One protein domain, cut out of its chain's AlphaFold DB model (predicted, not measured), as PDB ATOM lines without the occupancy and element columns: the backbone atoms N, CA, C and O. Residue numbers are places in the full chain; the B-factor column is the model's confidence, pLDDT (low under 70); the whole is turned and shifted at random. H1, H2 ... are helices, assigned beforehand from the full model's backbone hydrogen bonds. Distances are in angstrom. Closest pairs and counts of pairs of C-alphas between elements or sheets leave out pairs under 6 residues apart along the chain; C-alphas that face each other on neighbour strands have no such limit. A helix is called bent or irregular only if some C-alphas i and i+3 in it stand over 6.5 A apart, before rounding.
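AT A GLANCE: This is residues 22 to 37 and 60 to 219 of the 241 residues of an uncharacterized protein of Angiostrongylus cantonensis (UniProt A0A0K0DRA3). A long, thin rod of helices: bent H3 runs nearly its whole length, H2 folds back along arm H3a, H4 along H3b and part of H3a, and short H1 packs on H3b and H4. The 176 printed residues hold named helices H1, H2, H3, H4 in that order and no named strand. The class is all helix; the whole is extended, radius of gyration of the C-alphas 28.2 A, spanning 103 by 28 by 19 A.

HOW THE PARTS SIT: H1, residues 26 to 37, H3b, 149 to 170, and H4, 177 to 218, form an up and down bundle, each running against the one before. H1 touches H4's residues 187 to 195 alone, closest C-alphas Ile 26 and Ala 188, 5.6 A. H2, residues 63 to 99, and H3a, 104 to 146, form a hairpin at a shallow tilt of 17 degrees, closest C-alphas Ile 96 and Gly 110, 5.0 A. H3b and H4 form another, closest C-alphas Ile 166 and Leu 180, 6.4 A. Every O i to N i+4 pair is within hydrogen-bond range in H1, H2 and H3b; H3a has 38 of 39, H4 37 of 38.

IN THESE COORDINATES: H1 starts at C-alpha 26 (-21.114, 28.610, 52.929). H2 measures 53.5 A. H3, residues 104 to 170, was assigned as one helix by its hydrogen bonds but is bent, C-alphas 146 and 149 being 6.9 A apart; H3a measures 62.6 A, H3b 32.0 A. H4, 60.1 A, ends at C-alpha 218 (-5.231, 9.927, 16.283).

THE WHOLE: C-alphas 103 and 173 are farthest apart, 102.8 A. Residues 38 to 59 are not printed; C-alphas 37 and 60 are 9.5 A apart across this cut. No link printed whole is long. Residues 60, 61 and 219 have pLDDT under 70.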
ATOM      1  N   ASP A  22     -21.938  26.937  60.618       91.69
ATOM      2  CA  ASP A  22     -20.981  26.736  59.533       91.69
ATOM      3  C   ASP A  22     -21.677  26.658  58.174       91.69
ATOM      4  O   ASP A  22     -21.238  27.324  57.231       91.69
ATOM      5  N   LYS A  23     -22.823  25.965  58.077       93.00
ATOM      6  CA  LYS A  23     -23.658  25.972  56.861       93.00
ATOM      7  C   LYS A  23     -24.076  27.392  56.469       93.00
ATOM      8  O   LYS A  23     -24.160  27.724  55.289       93.00
ATOM      9  N   GLU A  24     -24.272  28.269  57.446       93.00
ATOM     10  CA  GLU A  24     -24.647  29.661  57.224       93.00
ATOM     11  C   GLU A  24     -23.553  30.514  56.554       93.00
ATOM     12  O   GLU A  24     -23.872  31.504  55.883       93.00
ATOM     13  N   LYS A  25     -22.276  30.141  56.708       93.56
ATOM     14  CA  LYS A  25     -21.131  30.835  56.090       93.56
ATOM     15  C   LYS A  25     -20.930  30.430  54.628       93.56
ATOM     16  O   LYS A  25     -20.510  31.265  53.823       93.56
ATOM     17  N   ILE A  26     -21.327  29.207  54.260       93.38
ATOM     18  CA  ILE A  26     -21.114  28.610  52.929       93.38
ATOM     19  C   ILE A  26     -21.520  29.539  51.774       93.38
ATOM     20  O   ILE A  26     -20.707  29.721  50.867       93.38
ATOM     21  N   PRO A  27     -22.701  30.193  51.765       92.12
ATOM     22  CA  PRO A  27     -23.054  31.098  50.674       92.12
ATOM     23  C   PRO A  27     -22.065  32.252  50.458       92.12
ATOM     24  O   PRO A  27     -21.771  32.624  49.319       92.12
ATOM     25  N   ALA A  28     -21.537  32.825  51.543       90.00
ATOM     26  CA  ALA A  28     -20.552  33.900  51.475       90.00
ATOM     27  C   ALA A  28     -19.173  33.375  51.052       90.00
ATOM     28  O   ALA A  28     -18.500  34.021  50.245       90.00
ATOM     29  N   ASP A  29     -18.783  32.197  51.539       90.44
ATOM     30  CA  ASP A  29     -17.509  31.559  51.203       90.44
ATOM     31  C   ASP A  29     -17.460  31.153  49.727       90.44
ATOM     32  O   ASP A  29     -16.530  31.528  49.011       90.44
ATOM     33  N   VAL A  30     -18.510  30.488  49.232       89.06
ATOM     34  CA  VAL A  30     -18.666  30.139  47.812       89.06
ATOM     35  C   VAL A  30     -18.661  31.395  46.949       89.06
ATOM     36  O   VAL A  30     -17.951  31.451  45.946       89.06
ATOM     37  N   PHE A  31     -19.412  32.435  47.333       88.62
ATOM     38  CA  PHE A  31     -19.397  33.697  46.596       88.62
ATOM     39  C   PHE A  31     -17.995  34.311  46.554       88.62
ATOM     40  O   PHE A  31     -17.588  34.806  45.504       88.62
ATOM     41  N   THR A  32     -17.266  34.293  47.670       87.62
ATOM     42  CA  THR A  32     -15.927  34.880  47.776       87.62
ATOM     43  C   THR A  32     -14.934  34.113  46.918       87.62
ATOM     44  O   THR A  32     -14.250  34.728  46.104       87.62
ATOM     45  N   GLN A  33     -14.907  32.784  47.030       88.12
ATOM     46  CA  GLN A  33     -14.056  31.920  46.215       88.12
ATOM     47  C   GLN A  33     -14.354  32.118  44.727       88.12
ATOM     48  O   GLN A  33     -13.453  32.403  43.934       88.12
ATOM     49  N   LEU A  34     -15.631  32.075  44.343       86.50
ATOM     50  CA  LEU A  34     -16.010  32.260  42.951       86.50
ATOM     51  C   LEU A  34     -15.750  33.688  42.463       86.50
ATOM     52  O   LEU A  34     -15.412  33.867  41.306       86.50
ATOM     53  N   SER A  35     -15.879  34.717  43.297       82.19
ATOM     54  CA  SER A  35     -15.669  36.114  42.883       82.19
ATOM     55  C   SER A  35     -14.211  36.564  42.912       82.19
ATOM     56  O   SER A  35     -13.900  37.610  42.341       82.19
ATOM     57  N   LYS A  36     -13.346  35.838  43.622       78.75
ATOM     58  CA  LYS A  36     -11.920  36.150  43.756       78.75
ATOM     59  C   LYS A  36     -11.077  35.305  42.810       78.75
ATOM     60  O   LYS A  36     -10.246  35.857  42.094       78.75
ATOM     61  N   ASP A  37     -11.327  33.999  42.781       78.94
ATOM     62  CA  ASP A  37     -10.447  33.040  42.115       78.94
ATOM     63  C   ASP A  37     -11.013  32.601  40.751       78.94
ATOM     64  O   ASP A  37     -10.269  32.386  39.790       78.94
ATOM     65  N   ALA A  60      -6.100  41.727  37.213       43.69
ATOM     66  CA  ALA A  60      -6.321  40.433  37.841       43.69
ATOM     67  C   ALA A  60      -7.060  39.554  36.820       43.69
ATOM     68  O   ALA A  60      -8.247  39.781  36.553       43.69
ATOM     69  N   VAL A  61      -6.337  38.632  36.177       51.16
ATOM     70  CA  VAL A  61      -6.936  37.699  35.231       51.16
ATOM     71  C   VAL A  61      -7.396  36.489  36.020       51.16
ATOM     72  O   VAL A  61      -6.618  35.782  36.651       51.16
ATOM     73  N   THR A  62      -8.707  36.321  36.077       75.25
ATOM     74  CA  THR A  62      -9.348  35.240  36.826       75.25
ATOM     75  C   THR A  62      -9.424  34.007  35.951       75.25
ATOM     76  O   THR A  62      -9.455  34.148  34.729       75.25
ATOM     77  N   ALA A  63      -9.503  32.811  36.538       82.31
ATOM     78  CA  ALA A  63      -9.358  31.562  35.783       82.31
ATOM     79  C   ALA A  63     -10.270  31.485  34.540       82.31
ATOM     80  O   ALA A  63      -9.813  31.149  33.450       82.31
ATOM     81  N   ALA A  64     -11.543  31.887  34.663       83.94
ATOM     82  CA  ALA A  64     -12.483  31.899  33.538       83.94
ATOM     83  C   ALA A  64     -12.103  32.890  32.420       83.94
ATOM     84  O   ALA A  64     -12.334  32.608  31.244       83.94
ATOM     85  N   LYS A  65     -11.539  34.052  32.775       81.75
ATOM     86  CA  LYS A  65     -11.101  35.072  31.810       81.75
ATOM     87  C   LYS A  65      -9.776  34.711  31.164       81.75
ATOM     88  O   LYS A  65      -9.629  34.945  29.974       81.75
ATOM     89  N   GLU A  66      -8.864  34.122  31.928       84.69
ATOM     90  CA  GLU A  66      -7.573  33.656  31.427       84.69
ATOM     91  C   GLU A  66      -7.790  32.585  30.361       84.69
ATOM     92  O   GLU A  66      -7.315  32.721  29.241       84.69
ATOM     93  N   ILE A  67      -8.629  31.583  30.651       87.69
ATOM     94  CA  ILE A  67      -8.986  30.538  29.683       87.69
ATOM     95  C   ILE A  67      -9.609  31.137  28.415       87.69
ATOM     96  O   ILE A  67      -9.301  30.704  27.308       87.69
ATOM     97  N   ALA A  68     -10.492  32.129  28.553       87.44
ATOM     98  CA  ALA A  68     -11.116  32.765  27.398       87.44
ATOM     99  C   ALA A  68     -10.116  33.609  26.580       87.44
ATOM    100  O   ALA A  68     -10.158  33.596  25.348       87.44
ATOM    101  N   HIS A  69      -9.198  34.303  27.258       87.12
ATOM    102  CA  HIS A  69      -8.141  35.103  26.649       87.12
ATOM    103  C   HIS A  69      -7.127  34.226  25.910       87.12
ATOM    104  O   HIS A  69      -7.015  34.340  24.690       87.12
ATOM    105  N   VAL A  70      -6.491  33.285  26.609       89.94
ATOM    106  CA  VAL A  70      -5.521  32.340  26.036       89.94
ATOM    107  C   VAL A  70      -6.175  31.473  24.958       89.94
ATOM    108  O   VAL A  70      -5.581  31.208  23.917       89.94
ATOM    109  N   GLY A  71      -7.440  31.081  25.137       91.62
ATOM    110  CA  GLY A  71      -8.204  30.390  24.099       91.62
ATOM    111  C   GLY A  71      -8.390  31.230  22.828       91.62
ATOM    112  O   GLY A  71      -8.331  30.691  21.722       91.62
ATOM    113  N   SER A  72      -8.579  32.548  22.963       91.81
ATOM    114  CA  SER A  72      -8.672  33.467  21.819       91.81
ATOM    115  C   SER A  72      -7.337  33.589  21.083       91.81
ATOM    116  O   SER A  72      -7.324  33.570  19.853       91.81
ATOM    117  N   GLU A  73      -6.221  33.661  21.811       92.94
ATOM    118  CA  GLU A  73      -4.875  33.661  21.221       92.94
ATOM    119  C   GLU A  73      -4.586  32.349  20.483       92.94
ATOM    120  O   GLU A  73      -4.152  32.352  19.329       92.94
ATOM    121  N   LEU A  74      -4.920  31.211  21.098       92.25
ATOM    122  CA  LEU A  74      -4.790  29.901  20.465       92.25
ATOM    123  C   LEU A  74      -5.603  29.821  19.164       92.25
ATOM    124  O   LEU A  74      -5.109  29.328  18.149       92.25
ATOM    125  N   LEU A  75      -6.835  30.341  19.165       94.00
ATOM    126  CA  LEU A  75      -7.673  30.398  17.970       94.00
ATOM    127  C   LEU A  75      -7.033  31.235  16.851       94.00
ATOM    128  O   LEU A  75      -7.038  30.803  15.697       94.00
ATOM    129  N   GLN A  76      -6.469  32.402  17.176       94.88
ATOM    130  CA  GLN A  76      -5.774  33.256  16.205       94.88
ATOM    131  C   GLN A  76      -4.553  32.556  15.598       94.88
ATOM    132  O   GLN A  76      -4.337  32.619  14.382       94.88
ATOM    133  N   ASN A  77      -3.790  31.834  16.420       94.19
ATOM    134  CA  ASN A  77      -2.642  31.054  15.961       94.19
ATOM    135  C   ASN A  77      -3.075  29.939  15.005       94.19
ATOM    136  O   ASN A  77      -2.495  29.789  13.928       94.19
ATOM    137  N   TYR A  78      -4.148  29.213  15.327       92.62
ATOM    138  CA  TYR A  78      -4.684  28.191  14.431       92.62
ATOM    139  C   TYR A  78      -5.207  28.758  13.107       92.62
ATOM    140  O   TYR A  78      -4.976  28.172  12.048       92.62
ATOM    141  N   GLN A  79      -5.891  29.904  13.134       92.62
ATOM    142  CA  GLN A  79      -6.349  30.587  11.919       92.62
ATOM    143  C   GLN A  79      -5.174  31.049  11.045       92.62
ATOM    144  O   GLN A  79      -5.223  30.923   9.820       92.62
ATOM    145  N   SER A  80      -4.101  31.538  11.669       94.12
ATOM    146  CA  SER A  80      -2.872  31.925  10.971       94.12
ATOM    147  C   SER A  80      -2.187  30.717  10.334       94.12
ATOM    148  O   SER A  80      -1.889  30.751   9.141       94.12
ATOM    149  N   LEU A  81      -2.044  29.613  11.077       91.88
ATOM    150  CA  LEU A  81      -1.523  28.348  10.555       91.88
ATOM    151  C   LEU A  81      -2.345  27.855   9.356       91.88
ATOM    152  O   LEU A  81      -1.785  27.529   8.314       91.88
ATOM    153  N   GLN A  82      -3.674  27.864   9.473       91.38
ATOM    154  CA  GLN A  82      -4.590  27.477   8.400       91.38
ATOM    155  C   GLN A  82      -4.366  28.305   7.126       91.38
ATOM    156  O   GLN A  82      -4.349  27.761   6.020       91.38
ATOM    157  N   LYS A  83      -4.196  29.624   7.274       92.75
ATOM    158  CA  LYS A  83      -3.933  30.539   6.159       92.75
ATOM    159  C   LYS A  83      -2.591  30.234   5.493       92.75
ATOM    160  O   LYS A  83      -2.554  30.088   4.273       92.75
ATOM    161  N   SER A  84      -1.520  30.107   6.274       95.06
ATOM    162  CA  SER A  84      -0.184  29.794   5.755       95.06
ATOM    163  C   SER A  84      -0.137  28.423   5.079       95.06
ATOM    164  O   SER A  84       0.452  28.283   4.011       95.06
ATOM    165  N   PHE A  85      -0.827  27.425   5.635       93.06
ATOM    166  CA  PHE A  85      -0.911  26.096   5.036       93.06
ATOM    167  C   PHE A  85      -1.658  26.123   3.695       93.06
ATOM    168  O   PHE A  85      -1.193  25.535   2.723       93.06
ATOM    169  N   ASN A  86      -2.771  26.863   3.592       92.25
ATOM    170  CA  ASN A  86      -3.468  27.053   2.313       92.25
ATOM    171  C   ASN A  86      -2.536  27.657   1.242       92.25
ATOM    172  O   ASN A  86      -2.550  27.212   0.097       92.25
ATOM    173  N   GLN A  87      -1.721  28.654   1.606       94.88
ATOM    174  CA  GLN A  87      -0.756  29.275   0.688       94.88
ATOM    175  C   GLN A  87       0.322  28.280   0.238       94.88
ATOM    176  O   GLN A  87       0.661  28.229  -0.943       94.88
ATOM    177  N   TYR A  88       0.822  27.453   1.157       95.44
ATOM    178  CA  TYR A  88       1.767  26.389   0.829       95.44
ATOM    179  C   TYR A  88       1.163  25.372  -0.149       95.44
ATOM    180  O   TYR A  88       1.777  25.057  -1.167       95.44
ATOM    181  N   MET A  89      -0.078  24.930   0.087       94.75
ATOM    182  CA  MET A  89      -0.767  24.005  -0.817       94.75
ATOM    183  C   MET A  89      -0.970  24.588  -2.222       94.75
ATOM    184  O   MET A  89      -0.798  23.878  -3.208       94.75
ATOM    185  N   GLN A  90      -1.238  25.891  -2.346       94.75
ATOM    186  CA  GLN A  90      -1.310  26.567  -3.651       94.75
ATOM    187  C   GLN A  90       0.038  26.577  -4.394       94.75
ATOM    188  O   GLN A  90       0.081  26.471  -5.627       94.75
ATOM    189  N   ALA A  91       1.150  26.703  -3.664       96.75
ATOM    190  CA  ALA A  91       2.486  26.596  -4.241       96.75
ATOM    191  C   ALA A  91       2.769  25.159  -4.720       96.75
ATOM    192  O   ALA A  91       3.247  24.979  -5.842       96.75
ATOM    193  N   ILE A  92       2.387  24.148  -3.931       96.25
ATOM    194  CA  ILE A  92       2.462  22.731  -4.319       96.25
ATOM    195  C   ILE A  92       1.631  22.454  -5.578       96.25
ATOM    196  O   ILE A  92       2.146  21.868  -6.526       96.25
ATOM    197  N   ASP A  93       0.401  22.960  -5.667       95.62
ATOM    198  CA  ASP A  93      -0.426  22.834  -6.876       95.62
ATOM    199  C   ASP A  93       0.213  23.499  -8.101       95.62
ATOM    200  O   ASP A  93       0.066  23.043  -9.237       95.62
ATOM    201  N   THR A  94       0.943  24.594  -7.902       96.88
ATOM    202  CA  THR A  94       1.682  25.256  -8.982       96.88
ATOM    203  C   THR A  94       2.855  24.400  -9.461       96.88
ATOM    204  O   THR A  94       3.040  24.263 -10.673       96.88
ATOM    205  N   LEU A  95       3.573  23.748  -8.545       95.69
ATOM    206  CA  LEU A  95       4.622  22.778  -8.866       95.69
ATOM    207  C   LEU A  95       4.060  21.531  -9.577       95.69
ATOM    208  O   LEU A  95       4.579  21.116 -10.609       95.69
ATOM    209  N   ILE A  96       2.942  20.980  -9.103       96.12
ATOM    210  CA  ILE A  96       2.245  19.861  -9.763       96.12
ATOM    211  C   ILE A  96       1.788  20.258 -11.173       96.12
ATOM    212  O   ILE A  96       1.818  19.455 -12.104       96.12
ATOM    213  N   ARG A  97       1.339  21.501 -11.378       95.75
ATOM    214  CA  ARG A  97       0.943  21.971 -12.714       95.75
ATOM    215  C   ARG A  97       2.133  22.119 -13.657       95.75
ATOM    216  O   ARG A  97       1.959  21.862 -14.849       95.75
ATOM    217  N   SER A  98       3.309  22.509 -13.163       96.12
ATOM    218  CA  SER A  98       4.502  22.641 -14.008       96.12
ATOM    219  C   SER A  98       5.011  21.281 -14.503       96.12
ATOM    220  O   SER A  98       5.447  21.187 -15.653       96.12
ATOM    221  N   SER A  99       4.845  20.207 -13.716       95.56
ATOM    222  CA  SER A  99       5.249  18.844 -14.103       95.56
ATOM    223  C   SER A  99       4.518  18.311 -15.343       95.56
ATOM    224  O   SER A  99       5.047  17.459 -16.054       95.56
ATOM    225  N   LYS A 100       3.328  18.841 -15.666       92.31
ATOM    226  CA  LYS A 100       2.536  18.415 -16.836       92.31
ATOM    227  C   LYS A 100       3.255  18.627 -18.170       92.31
ATOM    228  O   LYS A 100       2.901  17.973 -19.147       92.31
ATOM    229  N   LYS A 101       4.229  19.542 -18.209       93.88
ATOM    230  CA  LYS A 101       5.065  19.839 -19.383       93.88
ATOM    231  C   LYS A 101       6.437  19.154 -19.329       93.88
ATOM    232  O   LYS A 101       7.237  19.342 -20.239       93.88
ATOM    233  N   ALA A 102       6.734  18.415 -18.261       95.38
ATOM    234  CA  ALA A 102       8.025  17.775 -18.057       95.38
ATOM    235  C   ALA A 102       8.115  16.416 -18.775       95.38
ATOM    236  O   ALA A 102       7.108  15.833 -19.183       95.38
ATOM    237  N   PHE A 103       9.337  15.891 -18.900       94.75
ATOM    238  CA  PHE A 103       9.580  14.545 -19.424       94.75
ATOM    239  C   PHE A 103       8.905  13.461 -18.559       94.75
ATOM    240  O   PHE A 103       8.698  13.680 -17.361       94.75
ATOM    241  N   PRO A 104       8.606  12.266 -19.113       93.62
ATOM    242  CA  PRO A 104       7.762  11.259 -18.459       93.62
ATOM    243  C   PRO A 104       8.141  10.907 -17.013       93.62
ATOM    244  O   PRO A 104       7.264  10.840 -16.157       93.62
ATOM    245  N   LYS A 105       9.439  10.757 -16.708       92.94
ATOM    246  CA  LYS A 105       9.906  10.448 -15.343       92.94
ATOM    247  C   LYS A 105       9.609  11.574 -14.343       92.94
ATOM    248  O   LYS A 105       9.155  11.314 -13.239       92.94
ATOM    249  N   ALA A 106       9.812  12.832 -14.737       92.75
ATOM    250  CA  ALA A 106       9.509  13.985 -13.888       92.75
ATOM    251  C   ALA A 106       7.994  14.211 -13.740       92.75
ATOM    252  O   ALA A 106       7.530  14.645 -12.687       92.75
ATOM    253  N   LYS A 107       7.216  13.886 -14.780       94.81
ATOM    254  CA  LYS A 107       5.752  13.917 -14.721       94.81
ATOM    255  C   LYS A 107       5.209  12.929 -13.683       94.81
ATOM    256  O   LYS A 107       4.356  13.336 -12.900       94.81
ATOM    257  N   ALA A 108       5.749  11.707 -13.629       93.75
ATOM    258  CA  ALA A 108       5.362  10.696 -12.640       93.75
ATOM    259  C   ALA A 108       5.494  11.221 -11.198       93.75
ATOM    260  O   ALA A 108       4.528  11.188 -10.447       93.75
ATOM    261  N   HIS A 109       6.618  11.861 -10.856       93.88
ATOM    262  CA  HIS A 109       6.793  12.485  -9.537       93.88
ATOM    263  C   HIS A 109       5.811  13.628  -9.250       93.88
ATOM    264  O   HIS A 109       5.456  13.879  -8.102       93.88
ATOM    265  N   GLY A 110       5.359  14.342 -10.282       95.12
ATOM    266  CA  GLY A 110       4.309  15.343 -10.123       95.12
ATOM    267  C   GLY A 110       2.925  14.739  -9.864       95.12
ATOM    268  O   GLY A 110       2.096  15.391  -9.228       95.12
ATOM    269  N   ASP A 111       2.669  13.520 -10.340       92.19
ATOM    270  CA  ASP A 111       1.453  12.774 -10.020       92.19
ATOM    271  C   ASP A 111       1.539  12.174  -8.599       92.19
ATOM    272  O   ASP A 111       0.589  12.351  -7.834       92.19
ATOM    273  N   ASP A 112       2.696  11.641  -8.176       93.00
ATOM    274  CA  ASP A 112       2.951  11.223  -6.779       93.00
ATOM    275  C   ASP A 112       2.746  12.393  -5.796       93.00
ATOM    276  O   ASP A 112       2.075  12.287  -4.766       93.00
ATOM    277  N   LEU A 113       3.284  13.570  -6.142       93.81
ATOM    278  CA  LEU A 113       3.124  14.785  -5.345       93.81
ATOM    279  C   LEU A 113       1.655  15.219  -5.252       93.81
ATOM    280  O   LEU A 113       1.236  15.754  -4.224       93.81
ATOM    281  N   ARG A 114       0.851  14.979  -6.296       94.62
ATOM    282  CA  ARG A 114      -0.590  15.261  -6.270       94.62
ATOM    283  C   ARG A 114      -1.323  14.367  -5.283       94.62
ATOM    284  O   ARG A 114      -2.213  14.857  -4.588       94.62
ATOM    285  N   GLU A 115      -0.958  13.094  -5.198       92.25
ATOM    286  CA  GLU A 115      -1.541  12.180  -4.216       92.25
ATOM    287  C   GLU A 115      -1.236  12.642  -2.781       92.25
ATOM    288  O   GLU A 115      -2.144  12.766  -1.953       92.25
ATOM    289  N   LEU A 116       0.017  13.020  -2.502       90.94
ATOM    290  CA  LEU A 116       0.413  13.583  -1.204       90.94
ATOM    291  C   LEU A 116      -0.312  14.899  -0.885       90.94
ATOM    292  O   LEU A 116      -0.736  15.130   0.256       90.94
ATOM    293  N   ALA A 117      -0.493  15.761  -1.887       92.25
ATOM    294  CA  ALA A 117      -1.240  17.002  -1.735       92.25
ATOM    295  C   ALA A 117      -2.711  16.737  -1.382       92.25
ATOM    296  O   ALA A 117      -3.258  17.395  -0.494       92.25
ATOM    297  N   ALA A 118      -3.333  15.729  -1.999       90.69
ATOM    298  CA  ALA A 118      -4.698  15.321  -1.686       90.69
ATOM    299  C   ALA A 118      -4.835  14.837  -0.231       90.69
ATOM    300  O   ALA A 118      -5.772  15.252   0.457       90.69
ATOM    301  N   LYS A 119      -3.880  14.042   0.279       87.88
ATOM    302  CA  LYS A 119      -3.848  13.651   1.703       87.88
ATOM    303  C   LYS A 119      -3.744  14.875   2.616       87.88
ATOM    304  O   LYS A 119      -4.506  15.004   3.571       87.88
ATOM    305  N   SER A 120      -2.872  15.824   2.279       88.50
ATOM    306  CA  SER A 120      -2.686  17.063   3.049       88.50
ATOM    307  C   SER A 120      -3.956  17.923   3.117       88.50
ATOM    308  O   SER A 120      -4.268  18.483   4.167       88.50
ATOM    309  N   ILE A 121      -4.742  17.981   2.035       88.31
ATOM    310  CA  ILE A 121      -6.037  18.682   2.008       88.31
ATOM    311  C   ILE A 121      -7.044  18.035   2.972       88.31
ATOM    312  O   ILE A 121      -7.780  18.746   3.656       88.31
ATOM    313  N   GLN A 122      -7.066  16.706   3.099       87.38
ATOM    314  CA  GLN A 122      -7.973  16.033   4.040       87.38
ATOM    315  C   GLN A 122      -7.658  16.385   5.502       87.38
ATOM    316  O   GLN A 122      -8.571  16.644   6.291       87.38
ATOM    317  N   ILE A 123      -6.371  16.453   5.861       86.25
ATOM    318  CA  ILE A 123      -5.917  16.906   7.189       86.25
ATOM    319  C   ILE A 123      -6.393  18.336   7.437       86.25
ATOM    320  O   ILE A 123      -6.907  18.663   8.506       86.25
ATOM    321  N   LEU A 124      -6.257  19.182   6.418       87.56
ATOM    322  CA  LEU A 124      -6.621  20.586   6.471       87.56
ATOM    323  C   LEU A 124      -8.119  20.790   6.730       87.56
ATOM    324  O   LEU A 124      -8.495  21.650   7.526       87.56
ATOM    325  N   GLU A 125      -8.985  19.973   6.128       88.06
ATOM    326  CA  GLU A 125     -10.429  20.004   6.399       88.06
ATOM    327  C   GLU A 125     -10.775  19.571   7.833       88.06
ATOM    328  O   GLU A 125     -11.620  20.187   8.494       88.06
ATOM    329  N   ARG A 126     -10.079  18.562   8.376       86.12
ATOM    330  CA  ARG A 126     -10.238  18.157   9.786       86.12
ATOM    331  C   ARG A 126      -9.769  19.259  10.735       86.12
ATOM    332  O   ARG A 126     -10.459  19.583  11.703       86.12
ATOM    333  N   HIS A 127      -8.647  19.901  10.419       89.69
ATOM    334  CA  HIS A 127      -8.134  21.040  11.170       89.69
ATOM    335  C   HIS A 127      -9.133  22.211  11.183       89.69
ATOM    336  O   HIS A 127      -9.432  22.754  12.247       89.69
ATOM    337  N   LYS A 128      -9.775  22.526  10.047       90.81
ATOM    338  CA  LYS A 128     -10.870  23.516   9.986       90.81
ATOM    339  C   LYS A 128     -12.044  23.165  10.906       90.81
ATOM    340  O   LYS A 128     -12.652  24.066  11.486       90.81
ATOM    341  N   LYS A 129     -12.406  21.883  11.046       90.31
ATOM    342  CA  LYS A 129     -13.435  21.449  12.012       90.31
ATOM    343  C   LYS A 129     -12.997  21.756  13.449       90.31
ATOM    344  O   LYS A 129     -13.759  22.393  14.173       90.31
ATOM    345  N   CYS A 130     -11.767  21.398  13.819       91.25
ATOM    346  CA  CYS A 130     -11.203  21.702  15.137       91.25
ATOM    347  C   CYS A 130     -11.213  23.214  15.441       91.25
ATOM    348  O   CYS A 130     -11.670  23.630  16.506       91.25
ATOM    349  N   ILE A 131     -10.819  24.054  14.473       93.00
ATOM    350  CA  ILE A 131     -10.861  25.523  14.593       93.00
ATOM    351  C   ILE A 131     -12.276  26.031  14.884       93.00
ATOM    352  O   ILE A 131     -12.457  26.896  15.742       93.00
ATOM    353  N   ARG A 132     -13.291  25.515  14.180       92.81
ATOM    354  CA  ARG A 132     -14.691  25.924  14.392       92.81
ATOM    355  C   ARG A 132     -15.170  25.591  15.802       92.81
ATOM    356  O   ARG A 132     -15.841  26.409  16.430       92.81
ATOM    357  N   GLU A 133     -14.812  24.419  16.316       92.19
ATOM    358  CA  GLU A 133     -15.177  24.023  17.676       92.19
ATOM    359  C   GLU A 133     -14.455  24.856  18.735       92.19
ATOM    360  O   GLU A 133     -15.107  25.339  19.664       92.19
ATOM    361  N   LEU A 134     -13.158  25.126  18.551       93.56
ATOM    362  CA  LEU A 134     -12.409  26.039  19.414       93.56
ATOM    363  C   LEU A 134     -13.017  27.449  19.401       93.56
ATOM    364  O   LEU A 134     -13.201  28.056  20.451       93.56
ATOM    365  N   SER A 135     -13.409  27.957  18.231       94.50
ATOM    366  CA  SER A 135     -14.086  29.253  18.107       94.50
ATOM    367  C   SER A 135     -15.418  29.292  18.867       94.50
ATOM    368  O   SER A 135     -15.715  30.269  19.563       94.50
ATOM    369  N   SER A 136     -16.197  28.205  18.808       93.81
ATOM    370  CA  SER A 136     -17.429  28.064  19.591       93.81
ATOM    371  C   SER A 136     -17.149  28.037  21.096       93.81
ATOM    372  O   SER A 136     -17.855  28.697  21.861       93.81
ATOM    373  N   LEU A 137     -16.119  27.298  21.524       92.62
ATOM    374  CA  LEU A 137     -15.675  27.222  22.915       92.62
ATOM    375  C   LEU A 137     -15.290  28.608  23.439       92.62
ATOM    376  O   LEU A 137     -15.861  29.049  24.433       92.62
ATOM    377  N   VAL A 138     -14.401  29.310  22.734       92.38
ATOM    378  CA  VAL A 138     -13.913  30.652  23.094       92.38
ATOM    379  C   VAL A 138     -15.053  31.662  23.184       92.38
ATOM    380  O   VAL A 138     -15.122  32.446  24.128       92.38
ATOM    381  N   THR A 139     -15.994  31.634  22.238       91.94
ATOM    382  CA  THR A 139     -17.178  32.505  22.285       91.94
ATOM    383  C   THR A 139     -18.014  32.243  23.542       91.94
ATOM    384  O   THR A 139     -18.415  33.178  24.236       91.94
ATOM    385  N   LYS A 140     -18.250  30.967  23.871       91.38
ATOM    386  CA  LYS A 140     -19.044  30.562  25.040       91.38
ATOM    387  C   LYS A 140     -18.347  30.903  26.357       91.38
ATOM    388  O   LYS A 140     -19.013  31.394  27.265       91.38
ATOM    389  N   THR A 141     -17.040  30.669  26.473       89.88
ATOM    390  CA  THR A 141     -16.264  30.999  27.682       89.88
ATOM    391  C   THR A 141     -16.157  32.509  27.883       89.88
ATOM    392  O   THR A 141     -16.353  32.980  29.005       89.88
ATOM    393  N   ASN A 142     -15.977  33.287  26.809       87.81
ATOM    394  CA  ASN A 142     -16.025  34.750  26.868       87.81
ATOM    395  C   ASN A 142     -17.389  35.256  27.356       87.81
ATOM    396  O   ASN A 142     -17.450  36.012  28.329       87.81
ATOM    397  N   ALA A 143     -18.485  34.809  26.732       88.12
ATOM    398  CA  ALA A 143     -19.841  35.203  27.117       88.12
ATOM    399  C   ALA A 143     -20.149  34.843  28.578       88.12
ATOM    400  O   ALA A 143     -20.673  35.667  29.333       88.12
ATOM    401  N   TYR A 144     -19.754  33.638  28.992       88.12
ATOM    402  CA  TYR A 144     -19.870  33.179  30.369       88.12
ATOM    403  C   TYR A 144     -19.122  34.115  31.333       88.12
ATOM    404  O   TYR A 144     -19.717  34.646  32.270       88.12
ATOM    405  N   SER A 145     -17.842  34.396  31.068       81.50
ATOM    406  CA  SER A 145     -16.994  35.210  31.953       81.50
ATOM    407  C   SER A 145     -17.507  36.644  32.165       81.50
ATOM    408  O   SER A 145     -17.246  37.246  33.209       81.50
ATOM    409  N   ASN A 146     -18.259  37.183  31.199       81.81
ATOM    410  CA  ASN A 146     -18.818  38.531  31.256       81.81
ATOM    411  C   ASN A 146     -20.139  38.600  32.034       81.81
ATOM    412  O   ASN A 146     -20.349  39.558  32.775       81.81
ATOM    413  N   GLY A 147     -21.017  37.600  31.900       82.31
ATOM    414  CA  GLY A 147     -22.344  37.610  32.533       82.31
ATOM    415  C   GLY A 147     -22.391  37.028  33.948       82.31
ATOM    416  O   GLY A 147     -23.335  37.281  34.696       82.31
ATOM    417  N   GLU A 148     -21.397  36.231  34.338       85.88
ATOM    418  CA  GLU A 148     -21.511  35.406  35.542       85.88
ATOM    419  C   GLU A 148     -21.356  36.191  36.853       85.88
ATOM    420  O   GLU A 148     -21.945  35.843  37.880       85.88
ATOM    421  N   LYS A 149     -20.618  37.305  36.816       82.31
ATOM    422  CA  LYS A 149     -20.368  38.138  37.999       82.31
ATOM    423  C   LYS A 149     -21.656  38.707  38.593       82.31
ATOM    424  O   LYS A 149     -21.820  38.716  39.814       82.31
ATOM    425  N   ASP A 150     -22.563  39.182  37.748       85.94
ATOM    426  CA  ASP A 150     -23.803  39.798  38.216       85.94
ATOM    427  C   ASP A 150     -24.798  38.749  38.715       85.94
ATOM    428  O   ASP A 150     -25.474  38.980  39.716       85.94
ATOM    429  N   LYS A 151     -24.802  37.543  38.128       88.62
ATOM    430  CA  LYS A 151     -25.594  36.416  38.643       88.62
ATOM    431  C   LYS A 151     -25.178  36.030  40.060       88.62
ATOM    432  O   LYS A 151     -26.044  35.910  40.926       88.62
ATOM    433  N   LEU A 152     -23.872  35.910  40.325       88.94
ATOM    434  CA  LEU A 152     -23.372  35.613  41.673       88.94
ATOM    435  C   LEU A 152     -23.759  36.690  42.687       88.94
ATOM    436  O   LEU A 152     -24.201  36.371  43.791       88.94
ATOM    437  N   LYS A 153     -23.642  37.972  42.314       89.06
ATOM    438  CA  LYS A 153     -24.052  39.082  43.186       89.06
ATOM    439  C   LYS A 153     -25.543  39.045  43.498       89.06
ATOM    440  O   LYS A 153     -25.924  39.230  44.653       89.06
ATOM    441  N   CYS A 154     -26.383  38.806  42.490       91.81
ATOM    442  CA  CYS A 154     -27.828  38.682  42.666       91.81
ATOM    443  C   CYS A 154     -28.181  37.524  43.607       91.81
ATOM    444  O   CYS A 154     -29.018  37.697  44.496       91.81
ATOM    445  N   MET A 155     -27.507  36.380  43.462       92.44
ATOM    446  CA  MET A 155     -27.708  35.196  44.299       92.44
ATOM    447  C   MET A 155     -27.371  35.472  45.770       92.44
ATOM    448  O   MET A 155     -28.209  35.244  46.644       92.44
ATOM    449  N   LEU A 156     -26.204  36.067  46.047       93.12
ATOM    450  CA  LEU A 156     -25.813  36.441  47.410       93.12
ATOM    451  C   LEU A 156     -26.749  37.502  48.008       93.12
ATOM    452  O   LEU A 156     -27.186  37.379  49.151       93.12
ATOM    453  N   SER A 157     -27.108  38.519  47.224       94.50
ATOM    454  CA  SER A 157     -28.002  39.596  47.677       94.50
ATOM    455  C   SER A 157     -29.409  39.081  47.995       94.50
ATOM    456  O   SER A 157     -30.068  39.576  48.911       94.50
ATOM    457  N   LYS A 158     -29.901  38.084  47.246       94.62
ATOM    458  CA  LYS A 158     -31.165  37.396  47.543       94.62
ATOM    459  C   LYS A 158     -31.065  36.642  48.869       94.62
ATOM    460  O   LYS A 158     -31.864  36.917  49.760       94.62
ATOM    461  N   PHE A 159     -30.039  35.805  49.033       94.56
ATOM    462  CA  PHE A 159     -29.802  35.062  50.274       94.56
ATOM    463  C   PHE A 159     -29.758  35.980  51.506       94.56
ATOM    464  O   PHE A 159     -30.476  35.751  52.474       94.56
ATOM    465  N   GLN A 160     -28.984  37.070  51.457       95.31
ATOM    466  CA  GLN A 160     -28.861  38.012  52.576       95.31
ATOM    467  C   GLN A 160     -30.196  38.680  52.946       95.31
ATOM    468  O   GLN A 160     -30.506  38.837  54.132       95.31
ATOM    469  N   ARG A 161     -31.004  39.065  51.947       97.12
ATOM    470  CA  ARG A 161     -32.337  39.650  52.174       97.12
ATOM    471  C   ARG A 161     -33.296  38.642  52.796       97.12
ATOM    472  O   ARG A 161     -33.945  38.968  53.792       97.12
ATOM    473  N   ASP A 162     -33.353  37.436  52.244       95.50
ATOM    474  CA  ASP A 162     -34.272  36.387  52.692       95.50
ATOM    475  C   ASP A 162     -33.904  35.903  54.102       95.50
ATOM    476  O   ASP A 162     -34.771  35.840  54.977       95.50
ATOM    477  N   LYS A 163     -32.605  35.733  54.382       95.38
ATOM    478  CA  LYS A 163     -32.067  35.449  55.721       95.38
ATOM    479  C   LYS A 163     -32.500  36.498  56.747       95.38
ATOM    480  O   LYS A 163     -33.011  36.157  57.814       95.38
ATOM    481  N   LYS A 164     -32.325  37.790  56.435       95.81
ATOM    482  CA  LYS A 164     -32.730  38.891  57.330       95.81
ATOM    483  C   LYS A 164     -34.240  38.882  57.586       95.81
ATOM    484  O   LYS A 164     -34.672  39.136  58.711       95.81
ATOM    485  N   LYS A 165     -35.041  38.587  56.558       96.31
ATOM    486  CA  LYS A 165     -36.504  38.504  56.658       96.31
ATOM    487  C   LYS A 165     -36.939  37.349  57.560       96.31
ATOM    488  O   LYS A 165     -37.752  37.581  58.451       96.31
ATOM    489  N   ILE A 166     -36.374  36.155  57.374       94.19
ATOM    490  CA  ILE A 166     -36.695  34.974  58.188       94.19
ATOM    491  C   ILE A 166     -36.272  35.188  59.641       94.19
ATOM    492  O   ILE A 166     -37.107  35.036  60.524       94.19
ATOM    493  N   ARG A 167     -35.050  35.675  59.907       93.88
ATOM    494  CA  ARG A 167     -34.609  35.987  61.282       93.88
ATOM    495  C   ARG A 167     -35.552  36.960  62.000       93.88
ATOM    496  O   ARG A 167     -35.865  36.760  63.170       93.88
ATOM    497  N   LYS A 168     -36.056  37.984  61.297       95.75
ATOM    498  CA  LYS A 168     -37.048  38.932  61.842       95.75
ATOM    499  C   LYS A 168     -38.413  38.283  62.104       95.75
ATOM    500  O   LYS A 168     -39.152  38.754  62.962       95.75
ATOM    501  N   GLN A 169     -38.792  37.258  61.343       95.06
ATOM    502  CA  GLN A 169     -40.018  36.495  61.592       95.06
ATOM    503  C   GLN A 169     -39.850  35.568  62.802       95.06
ATOM    504  O   GLN A 169     -40.748  35.530  63.640       95.06
ATOM    505  N   CYS A 170     -38.685  34.929  62.959       93.06
ATOM    506  CA  CYS A 170     -38.358  34.120  64.136       93.06
ATOM    507  C   CYS A 170     -38.359  34.957  65.422       93.06
ATOM    508  O   CYS A 170     -39.000  34.582  66.397       93.06
ATOM    509  N   SER A 171     -37.750  36.150  65.409       93.25
ATOM    510  CA  SER A 171     -37.750  37.047  66.579       93.25
ATOM    511  C   SER A 171     -39.145  37.547  66.974       93.25
ATOM    512  O   SER A 171     -39.325  38.074  68.065       93.25
ATOM    513  N   LYS A 172     -40.124  37.442  66.069       95.56
ATOM    514  CA  LYS A 172     -41.532  37.783  66.310       95.56
ATOM    515  C   LYS A 172     -42.388  36.563  66.674       95.56
ATOM    516  O   LYS A 172     -43.597  36.714  66.790       95.56
ATOM    517  N   GLY A 173     -41.801  35.368  66.770       92.31
ATOM    518  CA  GLY A 173     -42.528  34.111  66.979       92.31
ATOM    519  C   GLY A 173     -43.386  33.663  65.787       92.31
ATOM    520  O   GLY A 173     -44.170  32.735  65.919       92.31
ATOM    521  N   LEU A 174     -43.253  34.310  64.620       93.31
ATOM    522  CA  LEU A 174     -44.029  33.990  63.411       93.31
ATOM    523  C   LEU A 174     -43.444  32.816  62.616       93.31
ATOM    524  O   LEU A 174     -44.094  32.310  61.708       93.31
ATOM    525  N   LYS A 175     -42.195  32.452  62.911       93.62
ATOM    526  CA  LYS A 175     -41.487  31.303  62.351       93.62
ATOM    527  C   LYS A 175     -40.685  30.612  63.436       93.62
ATOM    528  O   LYS A 175     -40.201  31.268  64.359       93.62
ATOM    529  N   SER A 176     -40.516  29.310  63.296       93.50
ATOM    530  CA  SER A 176     -39.696  28.496  64.187       93.50
ATOM    531  C   SER A 176     -38.199  28.638  63.889       93.50
ATOM    532  O   SER A 176     -37.794  29.073  62.807       93.50
ATOM    533  N   THR A 177     -37.357  28.240  64.847       91.56
ATOM    534  CA  THR A 177     -35.908  28.088  64.630       91.56
ATOM    535  C   THR A 177     -35.626  27.026  63.566       91.56
ATOM    536  O   THR A 177     -34.793  27.251  62.695       91.56
ATOM    537  N   SER A 178     -36.400  25.936  63.546       93.50
ATOM    538  CA  SER A 178     -36.275  24.869  62.544       93.50
ATOM    539  C   SER A 178     -36.489  25.372  61.107       93.50
ATOM    540  O   SER A 178     -35.763  24.986  60.194       93.50
ATOM    541  N   GLU A 179     -37.417  26.313  60.886       94.75
ATOM    542  CA  GLU A 179     -37.589  26.946  59.567       94.75
ATOM    543  C   GLU A 179     -36.378  27.792  59.143       94.75
ATOM    544  O   GLU A 179     -36.079  27.888  57.951       94.75
ATOM    545  N   LEU A 180     -35.686  28.429  60.095       93.75
ATOM    546  CA  LEU A 180     -34.455  29.169  59.815       93.75
ATOM    547  C   LEU A 180     -33.307  28.213  59.471       93.75
ATOM    548  O   LEU A 180     -32.591  28.463  58.502       93.75
ATOM    549  N   GLU A 181     -33.162  27.123  60.221       94.62
ATOM    550  CA  GLU A 181     -32.160  26.078  59.975       94.62
ATOM    551  C   GLU A 181     -32.360  25.431  58.599       94.62
ATOM    552  O   GLU A 181     -31.429  25.391  57.795       94.62
ATOM    553  N   SER A 182     -33.596  25.044  58.270       95.38
ATOM    554  CA  SER A 182     -33.954  24.479  56.962       95.38
ATOM    555  C   SER A 182     -33.670  25.450  55.808       95.38
ATOM    556  O   SER A 182     -33.147  25.054  54.761       95.38
ATOM    557  N   PHE A 183     -33.951  26.746  55.994       96.19
ATOM    558  CA  PHE A 183     -33.605  27.773  55.009       96.19
ATOM    559  C   PHE A 183     -32.089  27.893  54.804       96.19
ATOM    560  O   PHE A 183     -31.636  28.009  53.659       96.19
ATOM    561  N   ILE A 184     -31.308  27.887  55.891       95.06
ATOM    562  CA  ILE A 184     -29.842  27.957  55.842       95.06
ATOM    563  C   ILE A 184     -29.289  26.746  55.094       95.06
ATOM    564  O   ILE A 184     -28.510  26.918  54.160       95.06
ATOM    565  N   GLU A 185     -29.734  25.543  55.449       95.38
ATOM    566  CA  GLU A 185     -29.295  24.298  54.824       95.38
ATOM    567  C   GLU A 185     -29.633  24.245  53.331       95.38
ATOM    568  O   GLU A 185     -28.760  23.980  52.502       95.38
ATOM    569  N   THR A 186     -30.872  24.583  52.966       95.06
ATOM    570  CA  THR A 186     -31.306  24.642  51.561       95.06
ATOM    571  C   THR A 186     -30.474  25.650  50.771       95.06
ATOM    572  O   THR A 186     -30.034  25.369  49.656       95.06
ATOM    573  N   SER A 187     -30.214  26.823  51.354       94.31
ATOM    574  CA  SER A 187     -29.410  27.862  50.705       94.31
ATOM    575  C   SER A 187     -27.954  27.435  50.538       94.31
ATOM    576  O   SER A 187     -27.366  27.673  49.488       94.31
ATOM    577  N   ALA A 188     -27.360  26.800  51.546       93.94
ATOM    578  CA  ALA A 188     -25.987  26.322  51.474       93.94
ATOM    579  C   ALA A 188     -25.818  25.254  50.379       93.94
ATOM    580  O   ALA A 188     -24.904  25.365  49.560       93.94
ATOM    581  N   ASN A 189     -26.750  24.297  50.297       94.25
ATOM    582  CA  ASN A 189     -26.791  23.295  49.230       94.25
ATOM    583  C   ASN A 189     -26.926  23.924  47.839       94.25
ATOM    584  O   ASN A 189     -26.196  23.541  46.925       94.25
ATOM    585  N   GLU A 190     -27.798  24.924  47.679       93.94
ATOM    586  CA  GLU A 190     -27.926  25.640  46.408       93.94
ATOM    587  C   GLU A 190     -26.603  26.303  46.009       93.94
ATOM    588  O   GLU A 190     -26.177  26.176  44.868       93.94
ATOM    589  N   PHE A 191     -25.894  26.966  46.930       93.38
ATOM    590  CA  PHE A 191     -24.605  27.592  46.611       93.38
ATOM    591  C   PHE A 191     -23.528  26.568  46.228       93.38
ATOM    592  O   PHE A 191     -22.792  26.807  45.269       93.38
ATOM    593  N   ILE A 192     -23.454  25.426  46.919       92.56
ATOM    594  CA  ILE A 192     -22.533  24.331  46.573       92.56
ATOM    595  C   ILE A 192     -22.853  23.787  45.179       92.56
ATOM    596  O   ILE A 192     -21.967  23.691  44.330       92.56
ATOM    597  N   HIS A 193     -24.124  23.491  44.909       92.06
ATOM    598  CA  HIS A 193     -24.551  22.993  43.605       92.06
ATOM    599  C   HIS A 193     -24.263  24.009  42.493       92.06
ATOM    600  O   HIS A 193     -23.750  23.684  41.422       92.06
ATOM    601  N   GLN A 194     -24.503  25.286  42.771       90.06
ATOM    602  CA  GLN A 194     -24.152  26.376  41.879       90.06
ATOM    603  C   GLN A 194     -22.643  26.424  41.623       90.06
ATOM    604  O   GLN A 194     -22.240  26.607  40.477       90.06
ATOM    605  N   GLN A 195     -21.785  26.232  42.623       91.12
ATOM    606  CA  GLN A 195     -20.340  26.135  42.412       91.12
ATOM    607  C   GLN A 195     -19.984  24.963  41.481       91.12
ATOM    608  O   GLN A 195     -19.273  25.164  40.494       91.12
ATOM    609  N   GLU A 196     -20.537  23.775  41.734       92.75
ATOM    610  CA  GLU A 196     -20.347  22.567  40.920       92.75
ATOM    611  C   GLU A 196     -20.710  22.804  39.445       92.75
ATOM    612  O   GLU A 196     -19.891  22.559  38.553       92.75
ATOM    613  N   LEU A 197     -21.901  23.350  39.172       89.88
ATOM    614  CA  LEU A 197     -22.385  23.603  37.811       89.88
ATOM    615  C   LEU A 197     -21.444  24.509  37.006       89.88
ATOM    616  O   LEU A 197     -21.303  24.348  35.790       89.88
ATOM    617  N   ARG A 198     -20.768  25.453  37.669       91.25
ATOM    618  CA  ARG A 198     -19.815  26.359  37.016       91.25
ATOM    619  C   ARG A 198     -18.554  25.626  36.584       91.25
ATOM    620  O   ARG A 198     -18.120  25.807  35.449       91.25
ATOM    621  N   TYR A 199     -18.003  24.756  37.424       91.06
ATOM    622  CA  TYR A 199     -16.875  23.906  37.031       91.06
ATOM    623  C   TYR A 199     -17.276  22.893  35.953       91.06
ATOM    624  O   TYR A 199     -16.552  22.720  34.968       91.06
ATOM    625  N   LYS A 200     -18.463  22.288  36.082       91.00
ATOM    626  CA  LYS A 200     -19.022  21.353  35.098       91.00
ATOM    627  C   LYS A 200     -19.156  21.984  33.712       91.00
ATOM    628  O   LYS A 200     -18.783  21.350  32.727       91.00
ATOM    629  N   PHE A 201     -19.585  23.246  33.627       90.62
ATOM    630  CA  PHE A 201     -19.624  23.986  32.363       90.62
ATOM    631  C   PHE A 201     -18.259  23.984  31.658       90.62
ATOM    632  O   PHE A 201     -18.178  23.625  30.484       90.62
ATOM    633  N   PHE A 202     -17.176  24.342  32.355       90.94
ATOM    634  CA  PHE A 202     -15.847  24.364  31.735       90.94
ATOM    635  C   PHE A 202     -15.385  22.963  31.339       90.94
ATOM    636  O   PHE A 202     -14.893  22.797  30.222       90.94
ATOM    637  N   LEU A 203     -15.603  21.961  32.194       91.31
ATOM    638  CA  LEU A 203     -15.261  20.572  31.898       91.31
ATOM    639  C   LEU A 203     -15.942  20.081  30.616       91.31
ATOM    640  O   LEU A 203     -15.270  19.597  29.711       91.31
ATOM    641  N   GLU A 204     -17.262  20.230  30.508       90.25
ATOM    642  CA  GLU A 204     -18.025  19.731  29.361       90.25
ATOM    643  C   GLU A 204     -17.619  20.415  28.053       90.25
ATOM    644  O   GLU A 204     -17.454  19.753  27.026       90.25
ATOM    645  N   LYS A 205     -17.422  21.741  28.078       87.31
ATOM    646  CA  LYS A 205     -17.045  22.485  26.871       87.31
ATOM    647  C   LYS A 205     -15.628  22.144  26.406       87.31
ATOM    648  O   LYS A 205     -15.426  21.986  25.204       87.31
ATOM    649  N   HIS A 206     -14.678  21.975  27.327       90.94
ATOM    650  CA  HIS A 206     -13.307  21.595  26.969       90.94
ATOM    651  C   HIS A 206     -13.212  20.131  26.550       90.94
ATOM    652  O   HIS A 206     -12.540  19.837  25.569       90.94
ATOM    653  N   LYS A 207     -13.928  19.224  27.224       91.38
ATOM    654  CA  LYS A 207     -13.980  17.799  26.867       91.38
ATOM    655  C   LYS A 207     -14.428  17.599  25.418       91.38
ATOM    656  O   LYS A 207     -13.785  16.852  24.690       91.38
ATOM    657  N   SER A 208     -15.473  18.310  24.984       85.81
ATOM    658  CA  SER A 208     -15.944  18.261  23.593       85.81
ATOM    659  C   SER A 208     -14.852  18.652  22.595       85.81
ATOM    660  O   SER A 208     -14.627  17.933  21.630       85.81
ATOM    661  N   TRP A 209     -14.166  19.773  22.831       91.06
ATOM    662  CA  TRP A 209     -13.110  20.244  21.932       91.06
ATOM    663  C   TRP A 209     -11.876  19.331  21.947       91.06
ATOM    664  O   TRP A 209     -11.322  19.029  20.893       91.06
ATOM    665  N   LEU A 210     -11.464  18.853  23.127       90.69
ATOM    666  CA  LEU A 210     -10.307  17.971  23.283       90.69
ATOM    667  C   LEU A 210     -10.489  16.641  22.553       90.69
ATOM    668  O   LEU A 210      -9.522  16.145  21.985       90.69
ATOM    669  N   PHE A 211     -11.702  16.083  22.513       88.44
ATOM    670  CA  PHE A 211     -11.957  14.888  21.710       88.44
ATOM    671  C   PHE A 211     -11.815  15.159  20.215       88.44
ATOM    672  O   PHE A 211     -11.099  14.430  19.541       88.44
ATOM    673  N   THR A 212     -12.373  16.260  19.708       86.69
ATOM    674  CA  THR A 212     -12.188  16.645  18.300       86.69
ATOM    675  C   THR A 212     -10.720  16.902  17.954       86.69
ATOM    676  O   THR A 212     -10.270  16.580  16.855       86.69
ATOM    677  N   TYR A 213      -9.951  17.469  18.886       88.25
ATOM    678  CA  TYR A 213      -8.511  17.642  18.723       88.25
ATOM    679  C   TYR A 213      -7.755  16.306  18.762       88.25
ATOM    680  O   TYR A 213      -6.857  16.076  17.957       88.25
ATOM    681  N   SER A 214      -8.138  15.394  19.654       86.00
ATOM    682  CA  SER A 214      -7.565  14.050  19.720       86.00
ATOM    683  C   SER A 214      -7.845  13.261  18.442       86.00
ATOM    684  O   SER A 214      -6.923  12.632  17.931       86.00
ATOM    685  N   ASP A 215      -9.042  13.365  17.863       84.44
ATOM    686  CA  ASP A 215      -9.391  12.745  16.578       84.44
ATOM    687  C   ASP A 215      -8.548  13.295  15.418       84.44
ATOM    688  O   ASP A 215      -8.213  12.566  14.483       84.44
ATOM    689  N   LEU A 216      -8.178  14.580  15.461       83.00
ATOM    690  CA  LEU A 216      -7.264  15.165  14.476       83.00
ATOM    691  C   LEU A 216      -5.881  14.496  14.531       83.00
ATOM    692  O   LEU A 216      -5.287  14.266  13.481       83.00
ATOM    693  N   ILE A 217      -5.386  14.184  15.732       81.12
ATOM    694  CA  ILE A 217      -4.063  13.576  15.952       81.12
ATOM    695  C   ILE A 217      -4.092  12.055  15.740       81.12
ATOM    696  O   ILE A 217      -3.130  11.487  15.229       81.12
ATOM    697  N   SER A 218      -5.178  11.390  16.136       74.81
ATOM    698  CA  SER A 218      -5.231   9.927  16.283       74.81
ATOM    699  C   SER A 218      -5.513   9.172  14.980       74.81
ATOM    700  O   SER A 218      -5.468   7.947  14.975       74.81
ATOM    701  N   ASN A 219      -5.774   9.866  13.869       62.09
ATOM    702  CA  ASN A 219      -6.069   9.223  12.590       62.09
ATOM    703  C   ASN A 219      -4.826   9.112  11.680       62.09
ATOM    704  O   ASN A 219      -4.349  10.114  11.148       62.09
TER     705      ASN A 219